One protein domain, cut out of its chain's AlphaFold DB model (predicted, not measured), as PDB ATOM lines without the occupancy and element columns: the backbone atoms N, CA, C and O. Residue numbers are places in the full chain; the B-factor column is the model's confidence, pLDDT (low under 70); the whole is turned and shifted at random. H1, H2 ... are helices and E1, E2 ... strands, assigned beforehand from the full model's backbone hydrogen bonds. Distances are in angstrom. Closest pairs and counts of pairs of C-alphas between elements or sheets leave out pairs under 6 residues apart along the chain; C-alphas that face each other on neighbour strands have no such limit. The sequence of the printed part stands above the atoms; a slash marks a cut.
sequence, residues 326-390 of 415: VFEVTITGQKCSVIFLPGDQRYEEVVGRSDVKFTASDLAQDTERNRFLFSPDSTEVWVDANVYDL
ATOM      1  N   VAL A 326       5.740  51.939 -21.504       90.31
ATOM      2  CA  VAL A 326       6.844  52.849 -21.828       90.31
ATOM      3  C   VAL A 326       7.650  53.107 -20.563       90.31
ATOM      4  O   VAL A 326       7.076  53.408 -19.516       90.31
ATOM      5  N   PHE A 327       8.965  52.997 -20.676       89.69
ATOM      6  CA  PHE A 327       9.902  53.118 -19.577       89.69
ATOM      7  C   PHE A 327      11.140  53.904 -20.030       89.69
ATOM      8  O   PHE A 327      11.597  53.737 -21.155       89.69
ATOM      9  N   GLU A 328      11.690  54.764 -19.178       90.69
ATOM     10  CA  GLU A 328      12.883  55.560 -19.499       90.69
ATOM     11  C   GLU A 328      14.119  54.952 -18.828       90.69
ATOM     12  O   GLU A 328      14.123  54.727 -17.616       90.69
ATOM     13  N   VAL A 329      15.179  54.707 -19.599       90.25
ATOM     14  CA  VAL A 329      16.461  54.173 -19.109       90.25
ATOM     15  C   VAL A 329      17.611  55.015 -19.638       90.25
ATOM     16  O   VAL A 329      17.621  55.424 -20.796       90.25
ATOM     17  N   THR A 330      18.621  55.247 -18.798       90.19
ATOM     18  CA  THR A 330      19.881  55.837 -19.253       90.19
ATOM     19  C   THR A 330      20.804  54.751 -19.800       90.19
ATOM     20  O   THR A 330      21.301  53.919 -19.043       90.19
ATOM     21  N   ILE A 331      21.048  54.769 -21.110       84.56
ATOM     22  CA  ILE A 331      21.970  53.864 -21.808       84.56
ATOM     23  C   ILE A 331      23.147  54.699 -22.297       84.56
ATOM     24  O   ILE A 331      22.948  55.706 -22.969       84.56
ATOM     25  N   THR A 332      24.370  54.325 -21.902       86.44
ATOM     26  CA  THR A 332      25.610  55.027 -22.299       86.44
ATOM     27  C   THR A 332      25.540  56.555 -22.117       86.44
ATOM     28  O   THR A 332      25.972  57.315 -22.975       86.44
ATOM     29  N   GLY A 333      24.956  57.015 -21.004       85.00
ATOM     30  CA  GLY A 333      24.814  58.442 -20.680       85.00
ATOM     31  C   GLY A 333      23.645  59.167 -21.365       85.00
ATOM     32  O   GLY A 333      23.407  60.334 -21.066       85.00
ATOM     33  N   GLN A 334      22.878  58.495 -22.224       87.75
ATOM     34  CA  GLN A 334      21.734  59.067 -22.937       87.75
ATOM     35  C   GLN A 334      20.412  58.546 -22.386       87.75
ATOM     36  O   GLN A 334      20.303  57.377 -22.026       87.75
ATOM     37  N   LYS A 335      19.388  59.405 -22.324       90.12
ATOM     38  CA  LYS A 335      18.025  58.986 -21.969       90.12
ATOM     39  C   LYS A 335      17.364  58.327 -23.174       90.12
ATOM     40  O   LYS A 335      17.153  58.992 -24.184       90.12
ATOM     41  N   CYS A 336      17.033  57.052 -23.041       89.75
ATOM     42  CA  CYS A 336      16.378  56.247 -24.058       89.75
ATOM     43  C   CYS A 336      15.003  55.797 -23.558       89.75
ATOM     44  O   CYS A 336      14.859  55.396 -22.399       89.75
ATOM     45  N   SER A 337      14.019  55.770 -24.456       89.94
ATOM     46  CA  SER A 337      12.719  55.165 -24.164       89.94
ATOM     47  C   SER A 337      12.751  53.689 -24.554       89.94
ATOM     48  O   SER A 337      13.081  53.338 -25.686       89.94
ATOM     49  N   VAL A 338      12.355  52.816 -23.639       91.94
ATOM     50  CA  VAL A 338      12.137  51.390 -23.873       91.94
ATOM     51  C   VAL A 338      10.643  51.125 -23.795       91.94
ATOM     52  O   VAL A 338       9.974  51.591 -22.876       91.94
ATOM     53  N   ILE A 339      10.095  50.395 -24.761       92.94
ATOM     54  CA  ILE A 339       8.695  49.966 -24.703       92.94
ATOM     55  C   ILE A 339       8.667  48.460 -24.528       92.94
ATOM     56  O   ILE A 339       8.910  47.736 -25.490       92.94
ATOM     57  N   PHE A 340       8.348  48.002 -23.320       94.25
ATOM     58  CA  PHE A 340       8.162  46.586 -23.029       94.25
ATOM     59  C   PHE A 340       6.791  46.120 -23.517       94.25
ATOM     60  O   PHE A 340       5.780  46.809 -23.335       94.25
ATOM     61  N   LEU A 341       6.755  44.941 -24.130       93.69
ATOM     62  CA  LEU A 341       5.536  44.284 -24.589       93.69
ATOM     63  C   LEU A 341       5.330  42.975 -23.819       93.69
ATOM     64  O   LEU A 341       6.294  42.423 -23.288       93.69
ATOM     65  N   PRO A 342       4.099  42.431 -23.787       91.69
ATOM     66  CA  PRO A 342       3.845  41.154 -23.133       91.69
ATOM     67  C   PRO A 342       4.826  40.054 -23.567       91.69
ATOM     68  O   PRO A 342       5.190  39.954 -24.742       91.69
ATOM     69  N   GLY A 343       5.236  39.194 -22.639       90.44
ATOM     70  CA  GLY A 343       6.235  38.144 -22.875       90.44
ATOM     71  C   GLY A 343       7.693  38.608 -22.811       90.44
ATOM     72  O   GLY A 343       8.576  37.765 -22.822       90.44
ATOM     73  N   ASP A 344       7.963  39.911 -22.719       93.88
ATOM     74  CA  ASP A 344       9.288  40.390 -22.330       93.88
ATOM     75  C   ASP A 344       9.578  40.037 -20.860       93.88
ATOM     76  O   ASP A 344       8.693  40.200 -20.015       93.88
ATOM     77  N   GLN A 345      10.812  39.619 -20.548       93.75
ATOM     78  CA  GLN A 345      11.265  39.253 -19.199       93.75
ATOM     79  C   GLN A 345      10.898  40.313 -18.152       93.75
ATOM     80  O   GLN A 345      10.538  39.983 -17.024       93.75
ATOM     81  N   ARG A 346      10.960  41.594 -18.535       93.12
ATOM     82  CA  ARG A 346      10.734  42.731 -17.635       93.12
ATOM     83  C   ARG A 346       9.296  43.222 -17.614       93.12
ATOM     84  O   ARG A 346       8.974  44.095 -16.815       93.12
ATOM     85  N   TYR A 347       8.422  42.696 -18.472       92.00
ATOM     86  CA  TYR A 347       7.067  43.215 -18.642       92.00
ATOM     87  C   TYR A 347       6.252  43.146 -17.344       92.00
ATOM     88  O   TYR A 347       5.730  44.162 -16.889       92.00
ATOM     89  N   GLU A 348       6.199  41.978 -16.702       87.75
ATOM     90  CA  GLU A 348       5.422  41.788 -15.466       87.75
ATOM     91  C   GLU A 348       5.983  42.592 -14.283       87.75
ATOM     92  O   GLU A 348       5.251  42.943 -13.359       87.75
ATOM     93  N   GLU A 349       7.271  42.944 -14.323       89.69
ATOM     94  CA  GLU A 349       7.897  43.775 -13.295       89.69
ATOM     95  C   GLU A 349       7.407  45.232 -13.353       89.69
ATOM     96  O   GLU A 349       7.347  45.896 -12.318       89.69
ATOM     97  N   VAL A 350       7.026  45.733 -14.535       86.56
ATOM     98  CA  VAL A 350       6.668  47.149 -14.750       86.56
ATOM     99  C   VAL A 350       5.180  47.408 -14.948       86.56
ATOM    100  O   VAL A 350       4.724  48.545 -14.807       86.56
ATOM    101  N   VAL A 351       4.385  46.393 -15.283       85.31
ATOM    102  CA  VAL A 351       2.949  46.582 -15.518       85.31
ATOM    103  C   VAL A 351       2.259  47.087 -14.250       85.31
ATOM    104  O   VAL A 351       2.235  46.433 -13.213       85.31
ATOM    105  N   GLY A 352       1.659  48.277 -14.342       78.44
ATOM    106  CA  GLY A 352       0.938  48.897 -13.226       78.44
ATOM    107  C   GLY A 352       1.833  49.419 -12.098       78.44
ATOM    108  O   GLY A 352       1.302  49.827 -11.064       78.44
ATOM    109  N   ARG A 353       3.156  49.438 -12.299       79.69
ATOM    110  CA  ARG A 353       4.157  49.887 -11.330       79.69
ATOM    111  C   ARG A 353       4.965  51.054 -11.887       79.69
ATOM    112  O   ARG A 353       5.271  51.104 -13.073       79.69
ATOM    113  N   SER A 354       5.300  52.009 -11.026       75.25
ATOM    114  CA  SER A 354       6.099  53.197 -11.377       75.25
ATOM    115  C   SER A 354       7.341  53.365 -10.500       75.25
ATOM    116  O   SER A 354       8.108  54.304 -10.687       75.25
ATOM    117  N   ASP A 355       7.510  52.490  -9.510       83.50
ATOM    118  CA  ASP A 355       8.593  52.480  -8.527       83.50
ATOM    119  C   ASP A 355       9.825  51.691  -8.996       83.50
ATOM    120  O   ASP A 355      10.929  51.906  -8.498       83.50
ATOM    121  N   VAL A 356       9.642  50.798  -9.970       86.38
ATOM    122  CA  VAL A 356      10.709  49.971 -10.545       86.38
ATOM    123  C   VAL A 356      11.618  50.824 -11.419       86.38
ATOM    124  O   VAL A 356      11.142  51.733 -12.092       86.38
ATOM    125  N   LYS A 357      12.924  50.536 -11.406       86.44
ATOM    126  CA  LYS A 357      13.932  51.139 -12.283       86.44
ATOM    127  C   LYS A 357      14.887  50.069 -12.786       86.44
ATOM    128  O   LYS A 357      15.300  49.216 -12.012       86.44
ATOM    129  N   PHE A 358      15.269  50.185 -14.052       90.38
ATOM    130  CA  PHE A 358      16.280  49.337 -14.672       90.38
ATOM    131  C   PHE A 358      17.468  50.167 -15.137       90.38
ATOM    132  O   PHE A 358      17.333  51.325 -15.543       90.38
ATOM    133  N   THR A 359      18.639  49.552 -15.096       91.12
ATOM    134  CA  THR A 359      19.875  50.058 -15.679       91.12
ATOM    135  C   THR A 359      20.086  49.468 -17.071       91.12
ATOM    136  O   THR A 359      19.488  48.460 -17.445       91.12
ATOM    137  N   ALA A 360      20.991  50.060 -17.852       89.50
ATOM    138  CA  ALA A 360      21.408  49.476 -19.126       89.50
ATOM    139  C   ALA A 360      22.006  48.064 -18.968       89.50
ATOM    140  O   ALA A 360      21.853  47.241 -19.866       89.50
ATOM    141  N   SER A 361      22.666  47.782 -17.836       91.56
ATOM    142  CA  SER A 361      23.228  46.456 -17.559       91.56
ATOM    143  C   SER A 361      22.133  45.419 -17.338       91.56
ATOM    144  O   SER A 361      22.234  44.328 -17.890       91.56
ATOM    145  N   ASP A 362      21.063  45.787 -16.624       92.50
ATOM    146  CA  ASP A 362      19.911  44.901 -16.423       92.50
ATOM    147  C   ASP A 362      19.303  44.505 -17.771       92.50
ATOM    148  O   ASP A 362      19.107  43.323 -18.035       92.50
ATOM    149  N   LEU A 363      19.094  45.482 -18.666       91.69
ATOM    150  CA  LEU A 363      18.528  45.221 -19.994       91.69
ATOM    151  C   LEU A 363      19.454  44.388 -20.889       91.69
ATOM    152  O   LEU A 363      18.968  43.601 -21.696       91.69
ATOM    153  N   ALA A 364      20.772  44.566 -20.777       89.69
ATOM    154  CA  ALA A 364      21.753  43.837 -21.581       89.69
ATOM    155  C   ALA A 364      21.860  42.349 -21.203       89.69
ATOM    156  O   ALA A 364      22.313  41.547 -22.017       89.69
ATOM    157  N   GLN A 365      21.460  41.989 -19.981       92.62
ATOM    158  CA  GLN A 365      21.452  40.609 -19.488       92.62
ATOM    159  C   GLN A 365      20.150  39.866 -19.814       92.62
ATOM    160  O   GLN A 365      20.067  38.657 -19.594       92.62
ATOM    161  N   ASP A 366      19.136  40.564 -20.331       93.75
ATOM    162  CA  ASP A 366      17.836  39.962 -20.601       93.75
ATOM    163  C   ASP A 366      17.908  38.955 -21.748       93.75
ATOM    164  O   ASP A 366      18.438  39.224 -22.831       93.75
ATOM    165  N   THR A 367      17.323  37.782 -21.512       92.88
ATOM    166  CA  THR A 367      17.338  36.673 -22.477       92.88
ATOM    167  C   THR A 367      16.009  36.519 -23.204       92.88
ATOM    168  O   THR A 367      16.007  36.109 -24.365       92.88
ATOM    169  N   GLU A 368      14.900  36.926 -22.584       92.75
ATOM    170  CA  GLU A 368      13.564  36.954 -23.183       92.75
ATOM    171  C   GLU A 368      13.157  38.403 -23.455       92.75
ATOM    172  O   GLU A 368      12.856  39.184 -22.549       92.75
ATOM    173  N   ARG A 369      13.195  38.792 -24.727       93.25
ATOM    174  CA  ARG A 369      13.038  40.175 -25.168       93.25
ATOM    175  C   ARG A 369      11.864  40.274 -26.120       93.25
ATOM    176  O   ARG A 369      11.696  39.455 -27.023       93.25
ATOM    177  N   ASN A 370      11.044  41.285 -25.900       94.38
ATOM    178  CA  ASN A 370       9.964  41.694 -26.772       94.38
ATOM    179  C   ASN A 370       9.700  43.180 -26.525       94.38
ATOM    180  O   ASN A 370       8.754  43.569 -25.837       94.38
ATOM    181  N   ARG A 371      10.609  44.014 -27.023       93.94
ATOM    182  CA  ARG A 371      10.659  45.434 -26.683       93.94
ATOM    183  C   ARG A 371      11.085  46.297 -27.859       93.94
ATOM    184  O   ARG A 371      11.789  45.856 -28.762       93.94
ATOM    185  N   PHE A 372      10.690  47.561 -27.812       92.88
ATOM    186  CA  PHE A 372      11.280  48.600 -28.651       92.88
ATOM    187  C   PHE A 372      12.357  49.345 -27.874       92.88
ATOM    188  O   PHE A 372      12.179  49.612 -26.685       92.88
ATOM    189  N   LEU A 373      13.422  49.743 -28.565       88.31
ATOM    190  CA  LEU A 373      14.469  50.607 -28.030       88.31
ATOM    191  C   LEU A 373      14.522  51.891 -28.861       88.31
ATOM    192  O   LEU A 373      14.810  51.848 -30.054       88.31
ATOM    193  N   PHE A 374      14.248  53.029 -28.229       86.81
ATOM    194  CA  PHE A 374      14.309  54.345 -28.854       86.81
ATOM    195  C   PHE A 374      15.464  55.145 -28.260       86.81
ATOM    196  O   PHE A 374      15.382  55.619 -27.125       86.81
ATOM    197  N   SER A 375      16.522  55.320 -29.049       81.56
ATOM    198  CA  SER A 375      17.571  56.299 -28.758       81.56
ATOM    199  C   SER A 375      17.146  57.685 -29.268       81.56
ATOM    200  O   SER A 375      16.491  57.765 -30.312       81.56
ATOM    201  N   PRO A 376      17.492  58.777 -28.567       80.56
ATOM    202  CA  PRO A 376      17.280  60.137 -29.063       80.56
ATOM    203  C   PRO A 376      18.081  60.436 -30.340       80.56
ATOM    204  O   PRO A 376      17.651  61.271 -31.131       80.56
ATOM    205  N   ASP A 377      19.186  59.723 -30.571       83.50
ATOM    206  CA  ASP A 377      20.080  59.937 -31.717       83.50
ATOM    207  C   ASP A 377      19.674  59.128 -32.956       83.50
ATOM    208  O   ASP A 377      20.272  59.269 -34.023       83.50
ATOM    209  N   SER A 378      18.666  58.259 -32.835       83.62
ATOM    210  CA  SER A 378      18.183  57.434 -33.938       83.62
ATOM    211  C   SER A 378      16.776  57.840 -34.352       83.62
ATOM    212  O   SER A 378      15.847  57.899 -33.544       83.62
ATOM    213  N   THR A 379      16.612  58.092 -35.647       86.62
ATOM    214  CA  THR A 379      15.301  58.304 -36.265       86.62
ATOM    215  C   THR A 379      14.618  56.989 -36.635       86.62
ATOM    216  O   THR A 379      13.402  56.980 -36.817       86.62
ATOM    217  N   GLU A 380      15.367  55.888 -36.717       88.12
ATOM    218  CA  GLU A 380      14.871  54.560 -37.076       88.12
ATOM    219  C   GLU A 380      14.227  53.854 -35.880       88.12
ATOM    220  O   GLU A 380      14.633  54.019 -34.728       88.12
ATOM    221  N   VAL A 381      13.236  53.009 -36.158       87.00
ATOM    222  CA  VAL A 381      12.571  52.177 -35.155       87.00
ATOM    223  C   VAL A 381      12.828  50.712 -35.453       87.00
ATOM    224  O   VAL A 381      12.471  50.210 -36.515       87.00
ATOM    225  N   TRP A 382      13.384  50.015 -34.466       89.31
ATOM    226  CA  TRP A 382      13.631  48.582 -34.525       89.31
ATOM    227  C   TRP A 382      13.030  47.878 -33.313       89.31
ATOM    228  O   TRP A 382      12.953  48.439 -32.217       89.31
ATOM    229  N   VAL A 383      12.605  46.636 -33.529       91.25
ATOM    230  CA  VAL A 383      12.086  45.765 -32.475       91.25
ATOM    231  C   VAL A 383      13.156  44.752 -32.098       91.25
ATOM    232  O   VAL A 383      13.742  44.113 -32.971       91.25
ATOM    233  N   ASP A 384      13.390  44.596 -30.800       91.56
ATOM    234  CA  ASP A 384      14.187  43.509 -30.242       91.56
ATOM    235  C   ASP A 384      13.235  42.465 -29.656       91.56
ATOM    236  O   ASP A 384      12.647  42.658 -28.586       91.56
ATOM    237  N   ALA A 385      13.006  41.397 -30.420       92.25
ATOM    238  CA  ALA A 385      12.032  40.371 -30.093       92.25
ATOM    239  C   ALA A 385      12.549  38.967 -30.422       92.25
ATOM    240  O   ALA A 385      12.867  38.668 -31.572       92.25
ATOM    241  N   ASN A 386      12.564  38.087 -29.424       88.62
ATOM    242  CA  ASN A 386      12.843  36.653 -29.578       88.62
ATOM    243  C   ASN A 386      11.794  35.759 -28.894       88.62
ATOM    244  O   ASN A 386      11.977  34.548 -28.788       88.62
ATOM    245  N   VAL A 387      10.695  36.358 -28.435       80.06
ATOM    246  CA  VAL A 387       9.590  35.658 -27.782       80.06
ATOM    247  C   VAL A 387       8.596  35.171 -28.832       80.06
ATOM    248  O   VAL A 387       8.036  35.961 -29.596       80.06
ATOM    249  N   TYR A 388       8.347  33.863 -28.827       76.12
ATOM    250  CA  TYR A 388       7.335  33.208 -29.652       76.12
ATOM    251  C   TYR A 388       6.115  32.915 -28.787       76.12
ATOM    252  O   TYR A 388       6.122  31.984 -27.986       76.12
ATOM    253  N   ASP A 389       5.063  33.712 -28.946       71.38
ATOM    254  CA  ASP A 389       3.816  33.529 -28.203       71.38
ATOM    255  C   ASP A 389       2.636  33.379 -29.169       71.38
ATOM    256  O   ASP A 389       2.612  34.011 -30.226       71.38
ATOM    257  N   LEU A 390       1.673  32.515 -28.834       77.50
ATOM    258  CA  LEU A 390       0.490  32.188 -29.648       77.50
ATOM    259  C   LEU A 390       0.795  31.947 -31.142       77.50
ATOM    260  O   LEU A 390       0.078  32.426 -32.023       77.50
TER     261      LEU A 390
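Overview. This is residues 326 to 390 of the 415 residues of an uncharacterized protein of Opisthorchis felineus (UniProt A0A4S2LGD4). Picture a strongly twisted sheet of four antiparallel strands, made of two hairpins side by side, E1 with E2 and E3 with E4. A stretch of loops with two very short helices, residues 341 to 369, leads from one hairpin to the other and gathers toward the E1 and E2 side of the sheet, away from E4. The printed part has 65 residues, with two named helices and four named strands in the order E1 E2 H1 H2 E3 E4 along the chain; across the sheet the order is E1 - E2 - E3 - E4. The class is mixed, helices and strands, with under half of the residues in named elements. The whole is compact, with a radius of gyration of the C-alphas of 11.6 A, and rounded, with spans of 34 by 28 by 20 A.

Along the chain. Find C-alpha 326 at (6.844, 52.849, -21.828); here E1 begins, and it runs from residue 326 to 331 over 15.2 A. After a tight link of 2 residues you reach E2, residues 334 to 340, the longest strand, 18.4 A from first to last C-alpha. Look next at residues 347 to 350, which make H1, 5.5 A long. Nine residues on, H2 takes residues 360 to 364 over 6.2 A; its first C-alpha, 360, stands at (21.408, 49.476, -19.126). E3 then runs from residue 370 to 374, 13.5 A long. The last element is E4, residues 383 to 385, 5.9 A long, and it ends at C-alpha 385, (12.032, 40.371, -30.093).

Arrangement. Begin with the sheet at its edge strand E1. E1 and E2 are a hairpin, antiparallel at 143 degrees between their directions; the C-alphas of Phe 327 and Val 338, which face each other, are 5.1 A apart. Look across this pair for N 327 and O 338, within hydrogen-bond range at 2.8 A, and for N 329 and O 336 at 2.9 A. Next to E2 comes E3, antiparallel at 152 degrees, with N 339 and O 372 at 2.9 A and N 374 and O 337 at 2.8 A, both within hydrogen-bond range. E3 and E4 are the second hairpin, antiparallel at 155 degrees, where N 371 and O 384 are within hydrogen-bond range at 2.9 A. E4 is the other edge strand, and it is apart from E1 and from E2. From edge to edge the strands' lines turn by 84 degrees, and the sheet's C-alphas lie up to 4.6 A off their best plane. H1 is on the sheet but only grazes it, with residues 347 to 350; the closest C-alphas of E2 and H1, those of Phe 340 and Tyr 347, are 5.6 A apart. H2 is on the sheet too and only grazes it, with residues 360 to 363; the closest C-alphas of E1 and H2, those of Ile 331 and Ala 360, are 5.2 A apart. H1 and H2 are apart. In H2 every O i to N i+4 pair is within hydrogen-bond range; H1 is too short for such a pair, and its 1 pair of O i and N i+3 is within range.

Size, cuts and confidence. Look for the two C-alphas farthest apart, those of Gly 333 and Leu 390, at 36.9 A. The first and last printed C-alphas, Val 326 and Leu 390, are 23.0 A apart. The printed part has no cut, and none of its links is long. The mean pLDDT of the printed part is 88.3, and no printed residue is under 70.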